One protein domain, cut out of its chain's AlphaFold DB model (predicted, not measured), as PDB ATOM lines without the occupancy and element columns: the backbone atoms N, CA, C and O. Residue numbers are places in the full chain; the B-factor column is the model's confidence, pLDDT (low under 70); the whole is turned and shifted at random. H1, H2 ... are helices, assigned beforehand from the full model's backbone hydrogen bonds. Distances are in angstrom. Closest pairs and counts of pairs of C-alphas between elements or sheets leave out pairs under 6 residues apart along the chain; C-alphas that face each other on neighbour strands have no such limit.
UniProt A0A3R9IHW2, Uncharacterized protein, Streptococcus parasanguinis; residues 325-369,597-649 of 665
ATOM      1  N   LYS A 325     147.383 161.369 179.733       82.44
ATOM      2  CA  LYS A 325     148.477 160.530 180.224       82.44
ATOM      3  C   LYS A 325     149.441 160.154 179.096       82.44
ATOM      4  O   LYS A 325     150.638 160.367 179.249       82.44
ATOM      5  N   ASP A 326     148.930 159.677 177.960       74.81
ATOM      6  CA  ASP A 326     149.759 159.293 176.811       74.81
ATOM      7  C   ASP A 326     150.617 160.459 176.292       74.81
ATOM      8  O   ASP A 326     151.776 160.259 175.928       74.81
ATOM      9  N   VAL A 327     150.066 161.682 176.257       75.44
ATOM     10  CA  VAL A 327     150.817 162.895 175.892       75.44
ATOM     11  C   VAL A 327     151.974 163.118 176.863       75.44
ATOM     12  O   VAL A 327     153.110 163.278 176.419       75.44
ATOM     13  N   ASN A 328     151.709 163.094 178.171       79.88
ATOM     14  CA  ASN A 328     152.727 163.321 179.199       79.88
ATOM     15  C   ASN A 328     153.827 162.252 179.173       79.88
ATOM     16  O   ASN A 328     155.012 162.589 179.161       79.88
ATOM     17  N   ASP A 329     153.442 160.977 179.091       80.00
ATOM     18  CA  ASP A 329     154.377 159.854 178.992       80.00
ATOM     19  C   ASP A 329     155.247 159.992 177.729       80.00
ATOM     20  O   ASP A 329     156.465 159.803 177.772       80.00
ATOM     21  N   ARG A 330     154.661 160.424 176.601       73.19
ATOM     22  CA  ARG A 330     155.407 160.601 175.351       73.19
ATOM     23  C   ARG A 330     156.374 161.779 175.388       73.19
ATOM     24  O   ARG A 330     157.449 161.681 174.797       73.19
ATOM     25  N   VAL A 331     156.019 162.875 176.056       77.06
ATOM     26  CA  VAL A 331     156.926 164.015 176.272       77.06
ATOM     27  C   VAL A 331     158.124 163.590 177.125       77.06
ATOM     28  O   VAL A 331     159.258 163.921 176.778       77.06
ATOM     29  N   ALA A 332     157.905 162.783 178.167       79.69
ATOM     30  CA  ALA A 332     158.986 162.227 178.983       79.69
ATOM     31  C   ALA A 332     159.896 161.272 178.182       79.69
ATOM     32  O   ALA A 332     161.125 161.341 178.280       79.69
ATOM     33  N   ASP A 333     159.317 160.414 177.337       74.88
ATOM     34  CA  ASP A 333     160.078 159.549 176.425       74.88
ATOM     35  C   ASP A 333     160.911 160.355 175.416       74.88
ATOM     36  O   ASP A 333     162.066 160.010 175.148       74.88
ATOM     37  N   LEU A 334     160.340 161.428 174.856       70.19
ATOM     38  CA  LEU A 334     161.019 162.353 173.943       70.19
ATOM     39  C   LEU A 334     162.220 163.017 174.623       70.19
ATOM     40  O   LEU A 334     163.315 163.004 174.062       70.19
ATOM     41  N   GLU A 335     162.045 163.539 175.838       76.81
ATOM     42  CA  GLU A 335     163.128 164.126 176.636       76.81
ATOM     43  C   GLU A 335     164.271 163.125 176.848       76.81
ATOM     44  O   GLU A 335     165.442 163.417 176.571       76.81
ATOM     45  N   LYS A 336     163.929 161.905 177.276       77.44
ATOM     46  CA  LYS A 336     164.901 160.832 177.497       77.44
ATOM     47  C   LYS A 336     165.621 160.438 176.205       77.44
ATOM     48  O   LYS A 336     166.836 160.244 176.226       77.44
ATOM     49  N   GLY A 337     164.896 160.335 175.092       70.38
ATOM     50  CA  GLY A 337     165.447 159.998 173.779       70.38
ATOM     51  C   GLY A 337     166.408 161.063 173.249       70.38
ATOM     52  O   GLY A 337     167.507 160.729 172.809       70.38
ATOM     53  N   ILE A 338     166.039 162.342 173.361       70.38
ATOM     54  CA  ILE A 338     166.888 163.475 172.961       70.38
ATOM     55  C   ILE A 338     168.175 163.500 173.790       70.38
ATOM     56  O   ILE A 338     169.259 163.697 173.238       70.38
ATOM     57  N   LYS A 339     168.078 163.272 175.105       77.88
ATOM     58  CA  LYS A 339     169.252 163.185 175.979       77.88
ATOM     59  C   LYS A 339     170.162 162.019 175.589       77.88
ATOM     60  O   LYS A 339     171.353 162.232 175.392       77.88
ATOM     61  N   ALA A 340     169.600 160.826 175.403       71.50
ATOM     62  CA  ALA A 340     170.369 159.649 175.008       71.50
ATOM     63  C   ALA A 340     171.098 159.848 173.668       71.50
ATOM     64  O   ALA A 340     172.245 159.438 173.525       71.50
ATOM     65  N   GLU A 341     170.467 160.503 172.688       68.88
ATOM     66  CA  GLU A 341     171.099 160.775 171.393       68.88
ATOM     67  C   GLU A 341     172.241 161.801 171.497       68.88
ATOM     68  O   GLU A 341     173.262 161.663 170.824       68.88
ATOM     69  N   ARG A 342     172.116 162.797 172.385       71.62
ATOM     70  CA  ARG A 342     173.208 163.737 172.698       71.62
ATOM     71  C   ARG A 342     174.383 163.026 173.369       71.62
ATOM     72  O   ARG A 342     175.522 163.228 172.955       71.62
ATOM     73  N   ASP A 343     174.099 162.154 174.333       76.25
ATOM     74  CA  ASP A 343     175.121 161.391 175.053       76.25
ATOM     75  C   ASP A 343     175.905 160.458 174.104       76.25
ATOM     76  O   ASP A 343     177.124 160.329 174.241       76.25
ATOM     77  N   LYS A 344     175.254 159.876 173.081       71.12
ATOM     78  CA  LYS A 344     175.943 159.088 172.039       71.12
ATOM     79  C   LYS A 344     176.977 159.905 171.271       71.12
ATOM     80  O   LYS A 344     178.049 159.389 170.968       71.12
ATOM     81  N   LEU A 345     176.681 161.162 170.931       70.31
ATOM     82  CA  LEU A 345     177.634 162.023 170.220       70.31
ATOM     83  C   LEU A 345     178.879 162.290 171.082       70.31
ATOM     84  O   LEU A 345     179.999 162.210 170.577       70.31
ATOM     85  N   ASP A 346     178.686 162.535 172.381       76.62
ATOM     86  CA  ASP A 346     179.779 162.703 173.346       76.62
ATOM     87  C   ASP A 346     180.609 161.416 173.504       76.62
ATOM     88  O   ASP A 346     181.838 161.462 173.609       76.62
ATOM     89  N   GLU A 347     179.953 160.253 173.516       74.06
ATOM     90  CA  GLU A 347     180.614 158.949 173.576       74.06
ATOM     91  C   GLU A 347     181.419 158.656 172.303       74.06
ATOM     92  O   GLU A 347     182.587 158.264 172.384       74.06
ATOM     93  N   HIS A 348     180.844 158.914 171.125       68.94
ATOM     94  CA  HIS A 348     181.551 158.795 169.854       68.94
ATOM     95  C   HIS A 348     182.792 159.686 169.820       68.94
ATOM     96  O   HIS A 348     183.841 159.213 169.390       68.94
ATOM     97  N   GLU A 349     182.707 160.924 170.318       71.62
ATOM     98  CA  GLU A 349     183.830 161.867 170.374       71.62
ATOM     99  C   GLU A 349     184.974 161.365 171.275       71.62
ATOM    100  O   GLU A 349     186.143 161.439 170.888       71.62
ATOM    101  N   LYS A 350     184.649 160.777 172.433       78.62
ATOM    102  CA  LYS A 350     185.639 160.160 173.339       78.62
ATOM    103  C   LYS A 350     186.304 158.925 172.728       78.62
ATOM    104  O   LYS A 350     187.490 158.696 172.953       78.62
ATOM    105  N   ASN A 351     185.562 158.158 171.932       75.56
ATOM    106  CA  ASN A 351     186.005 156.873 171.392       75.56
ATOM    107  C   ASN A 351     186.623 156.956 169.981       75.56
ATOM    108  O   ASN A 351     186.983 155.912 169.428       75.56
ATOM    109  N   ILE A 352     186.778 158.158 169.397       75.31
ATOM    110  CA  ILE A 352     187.356 158.351 168.049       75.31
ATOM    111  C   ILE A 352     188.713 157.660 167.935       75.31
ATOM    112  O   ILE A 352     188.944 156.929 166.980       75.31
ATOM    113  N   GLU A 353     189.610 157.880 168.895       77.69
ATOM    114  CA  GLU A 353     190.978 157.358 168.832       77.69
ATOM    115  C   GLU A 353     191.009 155.828 168.798       77.69
ATOM    116  O   GLU A 353     191.626 155.247 167.906       77.69
ATOM    117  N   SER A 354     190.282 155.189 169.718       78.56
ATOM    118  CA  SER A 354     190.171 153.729 169.782       78.56
ATOM    119  C   SER A 354     189.563 153.169 168.493       78.56
ATOM    120  O   SER A 354     190.145 152.295 167.854       78.56
ATOM    121  N   SER A 355     188.458 153.761 168.027       72.44
ATOM    122  CA  SER A 355     187.768 153.329 166.804       72.44
ATOM    123  C   SER A 355     188.649 153.467 165.558       72.44
ATOM    124  O   SER A 355     188.684 152.572 164.712       72.44
ATOM    125  N   VAL A 356     189.380 154.580 165.443       75.94
ATOM    126  CA  VAL A 356     190.328 154.833 164.351       75.94
ATOM    127  C   VAL A 356     191.466 153.821 164.390       75.94
ATOM    128  O   VAL A 356     191.795 153.247 163.353       75.94
ATOM    129  N   LYS A 357     192.033 153.554 165.571       80.75
ATOM    130  CA  LYS A 357     193.101 152.567 165.741       80.75
ATOM    131  C   LYS A 357     192.650 151.175 165.315       80.75
ATOM    132  O   LYS A 357     193.326 150.560 164.494       80.75
ATOM    133  N   THR A 358     191.493 150.711 165.788       73.94
ATOM    134  CA  THR A 358     190.922 149.421 165.374       73.94
ATOM    135  C   THR A 358     190.736 149.358 163.862       73.94
ATOM    136  O   THR A 358     191.159 148.393 163.238       73.94
ATOM    137  N   LYS A 359     190.188 150.408 163.235       73.56
ATOM    138  CA  LYS A 359     189.976 150.422 161.780       73.56
ATOM    139  C   LYS A 359     191.262 150.457 160.964       73.56
ATOM    140  O   LYS A 359     191.298 149.862 159.891       73.56
ATOM    141  N   ILE A 360     192.300 151.132 161.451       74.50
ATOM    142  CA  ILE A 360     193.623 151.112 160.820       74.50
ATOM    143  C   ILE A 360     194.212 149.701 160.893       74.50
ATOM    144  O   ILE A 360     194.677 149.199 159.875       74.50
ATOM    145  N   LEU A 361     194.156 149.047 162.056       77.38
ATOM    146  CA  LEU A 361     194.642 147.674 162.205       77.38
ATOM    147  C   LEU A 361     193.859 146.704 161.306       77.38
ATOM    148  O   LEU A 361     194.477 145.992 160.517       77.38
ATOM    149  N   ASP A 362     192.522 146.768 161.322       72.12
ATOM    150  CA  ASP A 362     191.644 145.970 160.456       72.12
ATOM    151  C   ASP A 362     191.995 146.139 158.969       72.12
ATOM    152  O   ASP A 362     192.058 145.157 158.228       72.12
ATOM    153  N   TYR A 363     192.237 147.378 158.518       75.81
ATOM    154  CA  TYR A 363     192.569 147.684 157.122       75.81
ATOM    155  C   TYR A 363     193.846 146.975 156.657       75.81
ATOM    156  O   TYR A 363     193.913 146.501 155.524       75.81
ATOM    157  N   TYR A 364     194.838 146.867 157.542       79.62
ATOM    158  CA  TYR A 364     196.083 146.150 157.272       79.62
ATOM    159  C   TYR A 364     196.028 144.661 157.657       79.62
ATOM    160  O   TYR A 364     197.038 143.969 157.540       79.62
ATOM    161  N   GLY A 365     194.872 144.149 158.099       81.00
ATOM    162  CA  GLY A 365     194.709 142.756 158.529       81.00
ATOM    163  C   GLY A 365     195.460 142.415 159.820       81.00
ATOM    164  O   GLY A 365     195.843 141.263 160.021       81.00
ATOM    165  N   LEU A 366     195.698 143.414 160.668       84.38
ATOM    166  CA  LEU A 366     196.445 143.308 161.918       84.38
ATOM    167  C   LEU A 366     195.515 143.126 163.122       84.38
ATOM    168  O   LEU A 366     194.372 143.579 163.117       84.38
ATOM    169  N   LYS A 367     196.018 142.479 164.174       89.56
ATOM    170  CA  LYS A 367     195.300 142.280 165.439       89.56
ATOM    171  C   LYS A 367     195.630 143.377 166.444       89.56
ATOM    172  O   LYS A 367     196.579 144.143 166.300       89.56
ATOM    173  N   GLU A 368     194.843 143.439 167.510       84.44
ATOM    174  CA  GLU A 368     195.128 144.328 168.630       84.44
ATOM    175  C   GLU A 368     196.481 143.982 169.279       84.44
ATOM    176  O   GLU A 368     196.736 142.832 169.634       84.44
ATOM    177  N   GLY A 369     197.350 144.988 169.407       83.88
ATOM    178  CA  GLY A 369     198.733 144.836 169.877       83.88
ATOM    179  C   GLY A 369     199.774 144.789 168.755       83.88
ATOM    180  O   GLY A 369     200.946 145.066 169.019       83.88
ATOM    181  N   VAL A 597     197.091 156.933 163.242       79.00
ATOM    182  CA  VAL A 597     195.951 157.226 164.124       79.00
ATOM    183  C   VAL A 597     195.760 158.730 164.264       79.00
ATOM    184  O   VAL A 597     194.648 159.201 164.059       79.00
ATOM    185  N   ASP A 598     196.817 159.494 164.522       76.19
ATOM    186  CA  ASP A 598     196.744 160.947 164.686       76.19
ATOM    187  C   ASP A 598     196.267 161.653 163.413       76.19
ATOM    188  O   ASP A 598     195.414 162.543 163.480       76.19
ATOM    189  N   ILE A 599     196.754 161.224 162.244       71.62
ATOM    190  CA  ILE A 599     196.332 161.763 160.943       71.62
ATOM    191  C   ILE A 599     194.828 161.556 160.728       71.62
ATOM    192  O   ILE A 599     194.110 162.500 160.385       71.62
ATOM    193  N   VAL A 600     194.339 160.329 160.928       72.19
ATOM    194  CA  VAL A 600     192.930 159.989 160.691       72.19
ATOM    195  C   VAL A 600     192.036 160.588 161.779       72.19
ATOM    196  O   VAL A 600     190.994 161.166 161.465       72.19
ATOM    197  N   LYS A 601     192.460 160.539 163.047       76.19
ATOM    198  CA  LYS A 601     191.784 161.164 164.192       76.19
ATOM    199  C   LYS A 601     191.595 162.654 163.959       76.19
ATOM    200  O   LYS A 601     190.487 163.140 164.140       76.19
ATOM    201  N   ALA A 602     192.617 163.376 163.497       72.06
ATOM    202  CA  ALA A 602     192.494 164.804 163.212       72.06
ATOM    203  C   ALA A 602     191.389 165.097 162.179       72.06
ATOM    204  O   ALA A 602     190.583 166.009 162.385       72.06
ATOM    205  N   ALA A 603     191.303 164.299 161.110       66.69
ATOM    206  CA  ALA A 603     190.261 164.439 160.094       66.69
ATOM    207  C   ALA A 603     188.860 164.112 160.648       66.69
ATOM    208  O   ALA A 603     187.917 164.881 160.446       66.69
ATOM    209  N   VAL A 604     188.720 163.005 161.384       68.19
ATOM    210  CA  VAL A 604     187.440 162.580 161.981       68.19
ATOM    211  C   VAL A 604     186.974 163.570 163.053       68.19
ATOM    212  O   VAL A 604     185.823 164.000 163.031       68.19
ATOM    213  N   SER A 605     187.868 164.008 163.943       72.38
ATOM    214  CA  SER A 605     187.574 165.013 164.969       72.38
ATOM    215  C   SER A 605     187.210 166.368 164.364       72.38
ATOM    216  O   SER A 605     186.328 167.042 164.890       72.38
ATOM    217  N   SER A 606     187.840 166.782 163.257       71.94
ATOM    218  CA  SER A 606     187.450 168.015 162.561       71.94
ATOM    219  C   SER A 606     186.025 167.919 162.015       71.94
ATOM    220  O   SER A 606     185.230 168.830 162.229       71.94
ATOM    221  N   ASN A 607     185.679 166.804 161.367       62.59
ATOM    222  CA  ASN A 607     184.328 166.587 160.847       62.59
ATOM    223  C   ASN A 607     183.280 166.519 161.968       62.59
ATOM    224  O   ASN A 607     182.207 167.103 161.833       62.59
ATOM    225  N   MET A 608     183.589 165.858 163.088       68.56
ATOM    226  CA  MET A 608     182.697 165.827 164.253       68.56
ATOM    227  C   MET A 608     182.485 167.208 164.867       68.56
ATOM    228  O   MET A 608     181.357 167.545 165.218       68.56
ATOM    229  N   LYS A 609     183.524 168.048 164.923       76.44
ATOM    230  CA  LYS A 609     183.380 169.443 165.359       76.44
ATOM    231  C   LYS A 609     182.485 170.253 164.427       76.44
ATOM    232  O   LYS A 609     181.646 171.006 164.911       76.44
ATOM    233  N   ASP A 610     182.644 170.098 163.115       71.44
ATOM    234  CA  ASP A 610     181.801 170.794 162.139       71.44
ATOM    235  C   ASP A 610     180.333 170.330 162.233       71.44
ATOM    236  O   ASP A 610     179.424 171.162 162.203       71.44
ATOM    237  N   TYR A 611     180.093 169.030 162.441       69.25
ATOM    238  CA  TYR A 611     178.754 168.479 162.681       69.25
ATOM    239  C   TYR A 611     178.131 168.988 163.989       69.25
ATOM    240  O   TYR A 611     177.002 169.478 163.996       69.25
ATOM    241  N   ARG A 612     178.880 168.955 165.099       74.25
ATOM    242  CA  ARG A 612     178.434 169.524 166.380       74.25
ATOM    243  C   ARG A 612     178.075 170.999 166.214       74.25
ATOM    244  O   ARG A 612     177.012 171.432 166.651       74.25
ATOM    245  N   LYS A 613     178.903 171.760 165.495       76.62
ATOM    246  CA  LYS A 613     178.642 173.171 165.214       76.62
ATOM    247  C   LYS A 613     177.345 173.391 164.433       76.62
ATOM    248  O   LYS A 613     176.628 174.336 164.749       76.62
ATOM    249  N   SER A 614     177.010 172.536 163.463       69.44
ATOM    250  CA  SER A 614     175.737 172.656 162.732       69.44
ATOM    251  C   SER A 614     174.506 172.334 163.586       69.44
ATOM    252  O   SER A 614     173.392 172.665 163.195       69.44
ATOM    253  N   ILE A 615     174.689 171.669 164.730       70.44
ATOM    254  CA  ILE A 615     173.619 171.402 165.702       70.44
ATOM    255  C   ILE A 615     173.529 172.532 166.735       70.44
ATOM    256  O   ILE A 615     172.427 172.904 167.136       70.44
ATOM    257  N   GLU A 616     174.676 173.054 167.176       78.50
ATOM    258  CA  GLU A 616     174.797 174.030 168.266       78.50
ATOM    259  C   GLU A 616     174.692 175.493 167.812       78.50
ATOM    260  O   GLU A 616     174.476 176.367 168.648       78.50
ATOM    261  N   THR A 617     174.810 175.779 166.513       76.44
ATOM    262  CA  THR A 617     174.682 177.132 165.944       76.44
ATOM    263  C   THR A 617     173.955 177.113 164.602       76.44
ATOM    264  O   THR A 617     174.015 176.118 163.883       76.44
ATOM    265  N   ASP A 618     173.279 178.210 164.257       74.88
ATOM    266  CA  ASP A 618     172.705 178.411 162.921       74.88
ATOM    267  C   ASP A 618     173.768 178.824 161.872       74.88
ATOM    268  O   ASP A 618     174.960 178.944 162.171       74.88
ATOM    269  N   GLU A 619     173.351 179.074 160.624       71.69
ATOM    270  CA  GLU A 619     174.260 179.482 159.534       71.69
ATOM    271  C   GLU A 619     175.015 180.797 159.811       71.69
ATOM    272  O   GLU A 619     176.092 181.028 159.253       71.69
ATOM    273  N   SER A 620     174.477 181.650 160.687       75.75
ATOM    274  CA  SER A 620     175.088 182.911 161.110       75.75
ATOM    275  C   SER A 620     176.000 182.764 162.336       75.75
ATOM    276  O   SER A 620     176.723 183.702 162.680       75.75
ATOM    277  N   GLY A 621     176.032 181.579 162.954       80.12
ATOM    278  CA  GLY A 621     176.765 181.299 164.187       80.12
ATOM    279  C   GLY A 621     175.978 181.612 165.462       80.12
ATOM    280  O   GLY A 621     176.574 181.642 166.537       80.12
ATOM    281  N   ASP A 622     174.669 181.851 165.364       81.19
ATOM    282  CA  ASP A 622     173.795 182.143 166.500       81.19
ATOM    283  C   ASP A 622     173.377 180.840 167.199       81.19
ATOM    284  O   ASP A 622     172.738 179.963 166.611       81.19
ATOM    285  N   ALA A 623     173.744 180.707 168.475       82.12
ATOM    286  CA  ALA A 623     173.410 179.541 169.287       82.12
ATOM    287  C   ALA A 623     171.928 179.503 169.700       82.12
ATOM    288  O   ALA A 623     171.384 178.425 169.940       82.12
ATOM    289  N   THR A 624     171.252 180.657 169.754       82.44
ATOM    290  CA  THR A 624     169.844 180.759 170.183       82.44
ATOM    291  C   THR A 624     168.864 180.270 169.120       82.44
ATOM    292  O   THR A 624     167.754 179.856 169.443       82.44
ATOM    293  N   LYS A 625     169.294 180.261 167.855       75.06
ATOM    294  CA  LYS A 625     168.531 179.759 166.700       75.06
ATOM    295  C   LYS A 625     169.002 178.390 166.221       75.06
ATOM    296  O   LYS A 625     168.606 177.936 165.151       75.06
ATOM    297  N   SER A 626     169.869 177.748 166.994       78.56
ATOM    298  CA  SER A 626     170.396 176.431 166.672       78.56
ATOM    299  C   SER A 626     169.305 175.360 166.695       78.56
ATOM    300  O   SER A 626     168.298 175.497 167.393       78.56
ATOM    301  N   VAL A 627     169.539 174.252 165.987       75.62
ATOM    302  CA  VAL A 627     168.645 173.080 166.026       75.62
ATOM    303  C   VAL A 627     168.471 172.596 167.465       75.62
ATOM    304  O   VAL A 627     167.361 172.270 167.883       75.62
ATOM    305  N   LYS A 628     169.555 172.609 168.254       76.88
ATOM    306  CA  LYS A 628     169.521 172.266 169.677       76.88
ATOM    307  C   LYS A 628     168.588 173.186 170.468       76.88
ATOM    308  O   LYS A 628     167.726 172.684 171.180       76.88
ATOM    309  N   ALA A 629     168.744 174.503 170.324       76.69
ATOM    310  CA  ALA A 629     167.948 175.487 171.057       76.69
ATOM    311  C   ALA A 629     166.464 175.447 170.666       76.69
ATOM    312  O   ALA A 629     165.600 175.556 171.531       76.69
ATOM    313  N   GLN A 630     166.163 175.244 169.381       76.62
ATOM    314  CA  GLN A 630     164.788 175.072 168.909       76.62
ATOM    315  C   GLN A 630     164.151 173.809 169.491       76.62
ATOM    316  O   GLN A 630     163.034 173.870 169.996       76.62
ATOM    317  N   LEU A 631     164.876 172.687 169.476       74.88
ATOM    318  CA  LEU A 631     164.399 171.424 170.032       74.88
ATOM    319  C   LEU A 631     164.170 171.512 171.548       74.88
ATOM    320  O   LEU A 631     163.132 171.064 172.026       74.88
ATOM    321  N   ASP A 632     165.103 172.122 172.288       80.31
ATOM    322  CA  ASP A 632     164.964 172.355 173.733       80.31
ATOM    323  C   ASP A 632     163.768 173.274 174.033       80.31
ATOM    324  O   ASP A 632     162.978 172.995 174.931       80.31
ATOM    325  N   GLY A 633     163.585 174.336 173.241       79.56
ATOM    326  CA  GLY A 633     162.448 175.245 173.371       79.56
ATOM    327  C   GLY A 633     161.102 174.567 173.105       79.56
ATOM    328  O   GLY A 633     160.156 174.755 173.868       79.56
ATOM    329  N   THR A 634     161.004 173.746 172.055       76.62
ATOM    330  CA  THR A 634     159.789 172.968 171.763       76.62
ATOM    331  C   THR A 634     159.513 171.927 172.845       76.62
ATOM    332  O   THR A 634     158.363 171.766 173.247       76.62
ATOM    333  N   LEU A 635     160.544 171.243 173.351       76.81
ATOM    334  CA  LEU A 635     160.387 170.283 174.442       76.81
ATOM    335  C   LEU A 635     159.851 170.965 175.709       76.81
ATOM    336  O   LEU A 635     158.907 170.455 176.303       76.81
ATOM    337  N   GLN A 636     160.378 172.142 176.060       82.94
ATOM    338  CA  GLN A 636     159.890 172.918 177.200       82.94
ATOM    339  C   GLN A 636     158.417 173.315 177.033       82.94
ATOM    340  O   GLN A 636     157.621 173.139 177.949       82.94
ATOM    341  N   GLN A 637     158.021 173.786 175.846       79.94
ATOM    342  CA  GLN A 637     156.619 174.116 175.565       79.94
ATOM    343  C   GLN A 637     155.691 172.905 175.736       79.94
ATOM    344  O   GLN A 637     154.587 173.044 176.258       79.94
ATOM    345  N   LEU A 638     156.132 171.717 175.311       77.56
ATOM    346  CA  LEU A 638     155.370 170.479 175.488       77.56
ATOM    347  C   LEU A 638     155.293 170.054 176.962       77.56
ATOM    348  O   LEU A 638     154.229 169.628 177.412       77.56
ATOM    349  N   GLN A 639     156.386 170.206 177.715       79.56
ATOM    350  CA  GLN A 639     156.428 169.950 179.157       79.56
ATOM    351  C   GLN A 639     155.493 170.886 179.936       79.56
ATOM    352  O   GLN A 639     154.879 170.450 180.905       79.56
ATOM    353  N   ASP A 640     155.331 172.133 179.491       82.69
ATOM    354  CA  ASP A 640     154.406 173.092 180.104       82.69
ATOM    355  C   ASP A 640     152.935 172.791 179.751       82.69
ATOM    356  O   ASP A 640     152.034 173.002 180.567       82.69
ATOM    357  N   LEU A 641     152.676 172.288 178.537       78.69
ATOM    358  CA  LEU A 641     151.324 172.009 178.039       78.69
ATOM    359  C   LEU A 641     150.680 170.796 178.728       78.69
ATOM    360  O   LEU A 641     149.473 170.789 178.969       78.69
ATOM    361  N   GLY A 642     151.476 169.782 179.064       77.81
ATOM    362  CA  GLY A 642     151.011 168.556 179.716       77.81
ATOM    363  C   GLY A 642     150.228 168.786 181.022       77.81
ATOM    364  O   GLY A 642     149.061 168.390 181.123       77.81
ATOM    365  N   PRO A 643     150.810 169.489 182.014       84.00
ATOM    366  CA  PRO A 643     150.123 169.871 183.246       84.00
ATOM    367  C   PRO A 643     148.896 170.762 183.020       84.00
ATOM    368  O   PRO A 643     147.904 170.629 183.735       84.00
ATOM    369  N   GLN A 644     148.927 171.651 182.018       83.88
ATOM    370  CA  GLN A 644     147.769 172.489 181.678       83.88
ATOM    371  C   GLN A 644     146.600 171.647 181.160       83.88
ATOM    372  O   GLN A 644     145.457 171.870 181.557       83.88
ATOM    373  N   LEU A 645     146.878 170.656 180.307       79.81
ATOM    374  CA  LEU A 645     145.872 169.725 179.801       79.81
ATOM    375  C   LEU A 645     145.227 168.942 180.953       79.81
ATOM    376  O   LEU A 645     144.004 168.840 181.022       79.81
ATOM    377  N   GLN A 646     146.044 168.466 181.895       84.12
ATOM    378  CA  GLN A 646     145.570 167.753 183.079       84.12
ATOM    379  C   GLN A 646     144.708 168.634 183.993       84.12
ATOM    380  O   GLN A 646     143.649 168.197 184.440       84.12
ATOM    381  N   ALA A 647     145.118 169.884 184.234       86.56
ATOM    382  CA  ALA A 647     144.345 170.832 185.033       86.56
ATOM    383  C   ALA A 647     142.989 171.166 184.384       86.56
ATOM    384  O   ALA A 647     141.961 171.188 185.064       86.56
ATOM    385  N   ASN A 648     142.972 171.377 183.064       84.00
ATOM    386  CA  ASN A 648     141.743 171.639 182.317       84.00
ATOM    387  C   ASN A 648     140.796 170.436 182.347       84.00
ATOM    388  O   ASN A 648     139.601 170.610 182.582       84.00
ATOM    389  N   LEU A 649     141.318 169.220 182.154       85.56
ATOM    390  CA  LEU A 649     140.517 168.003 182.242       85.56
ATOM    391  C   LEU A 649     139.883 167.858 183.629       85.56
ATOM    392  O   LEU A 649     138.683 167.626 183.723       85.56
TER     393      LEU A 649
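Overview. This is residues 325 to 369 and 597 to 649 of the 665 residues of an uncharacterized protein of Streptococcus parasanguinis (UniProt A0A3R9IHW2). H1, then H2, make one side of a flat, open frame; H3 and H4 run back along the other as a wide V, the link 617 to 626 at its corner. The printed part has 98 residues with four named helices, H1 to H4, and no named strand: all helix. It is extended, with radius of gyration of the C-alphas 19.7 A and spans 65 by 34 by 14 A.

Along the chain. Find C-alpha 325 at (148.477, 160.530, 180.224); there H1, residues 325 to 350, begins, 37.8 A long. H2, residues 352 to 363, and H3, residues 597 to 616, 27.3 A, follow. H4, residues 627 to 649, runs 32.9 A to (140.517, 168.003, 182.242).

Arrangement. H1 touches H4 with residues 327 to 335 alone, at a shallow tilt of 21 degrees, opposite ways; closest C-alphas Asn 328 and Gly 642, 5.5 A. H2 touches residues 597 to 605 of H3 alone, at a steep 48 degrees; closest C-alphas Lys 357 and Val 597, 5.7 A. Residues 614 to 616 of H3 alone touch H4, at a steep 45 degrees; closest C-alphas Ile 615 and Val 627, 5.3 A. Each O i to N i+4 pair is within hydrogen-bond range in H1, H2 and H3, 17 of 19 in H4.

Size, cuts and confidence. Residues 370 to 596 are cut out; C-alphas 369 and 597 are 13.9 A apart. Eight residues have pLDDT under 70.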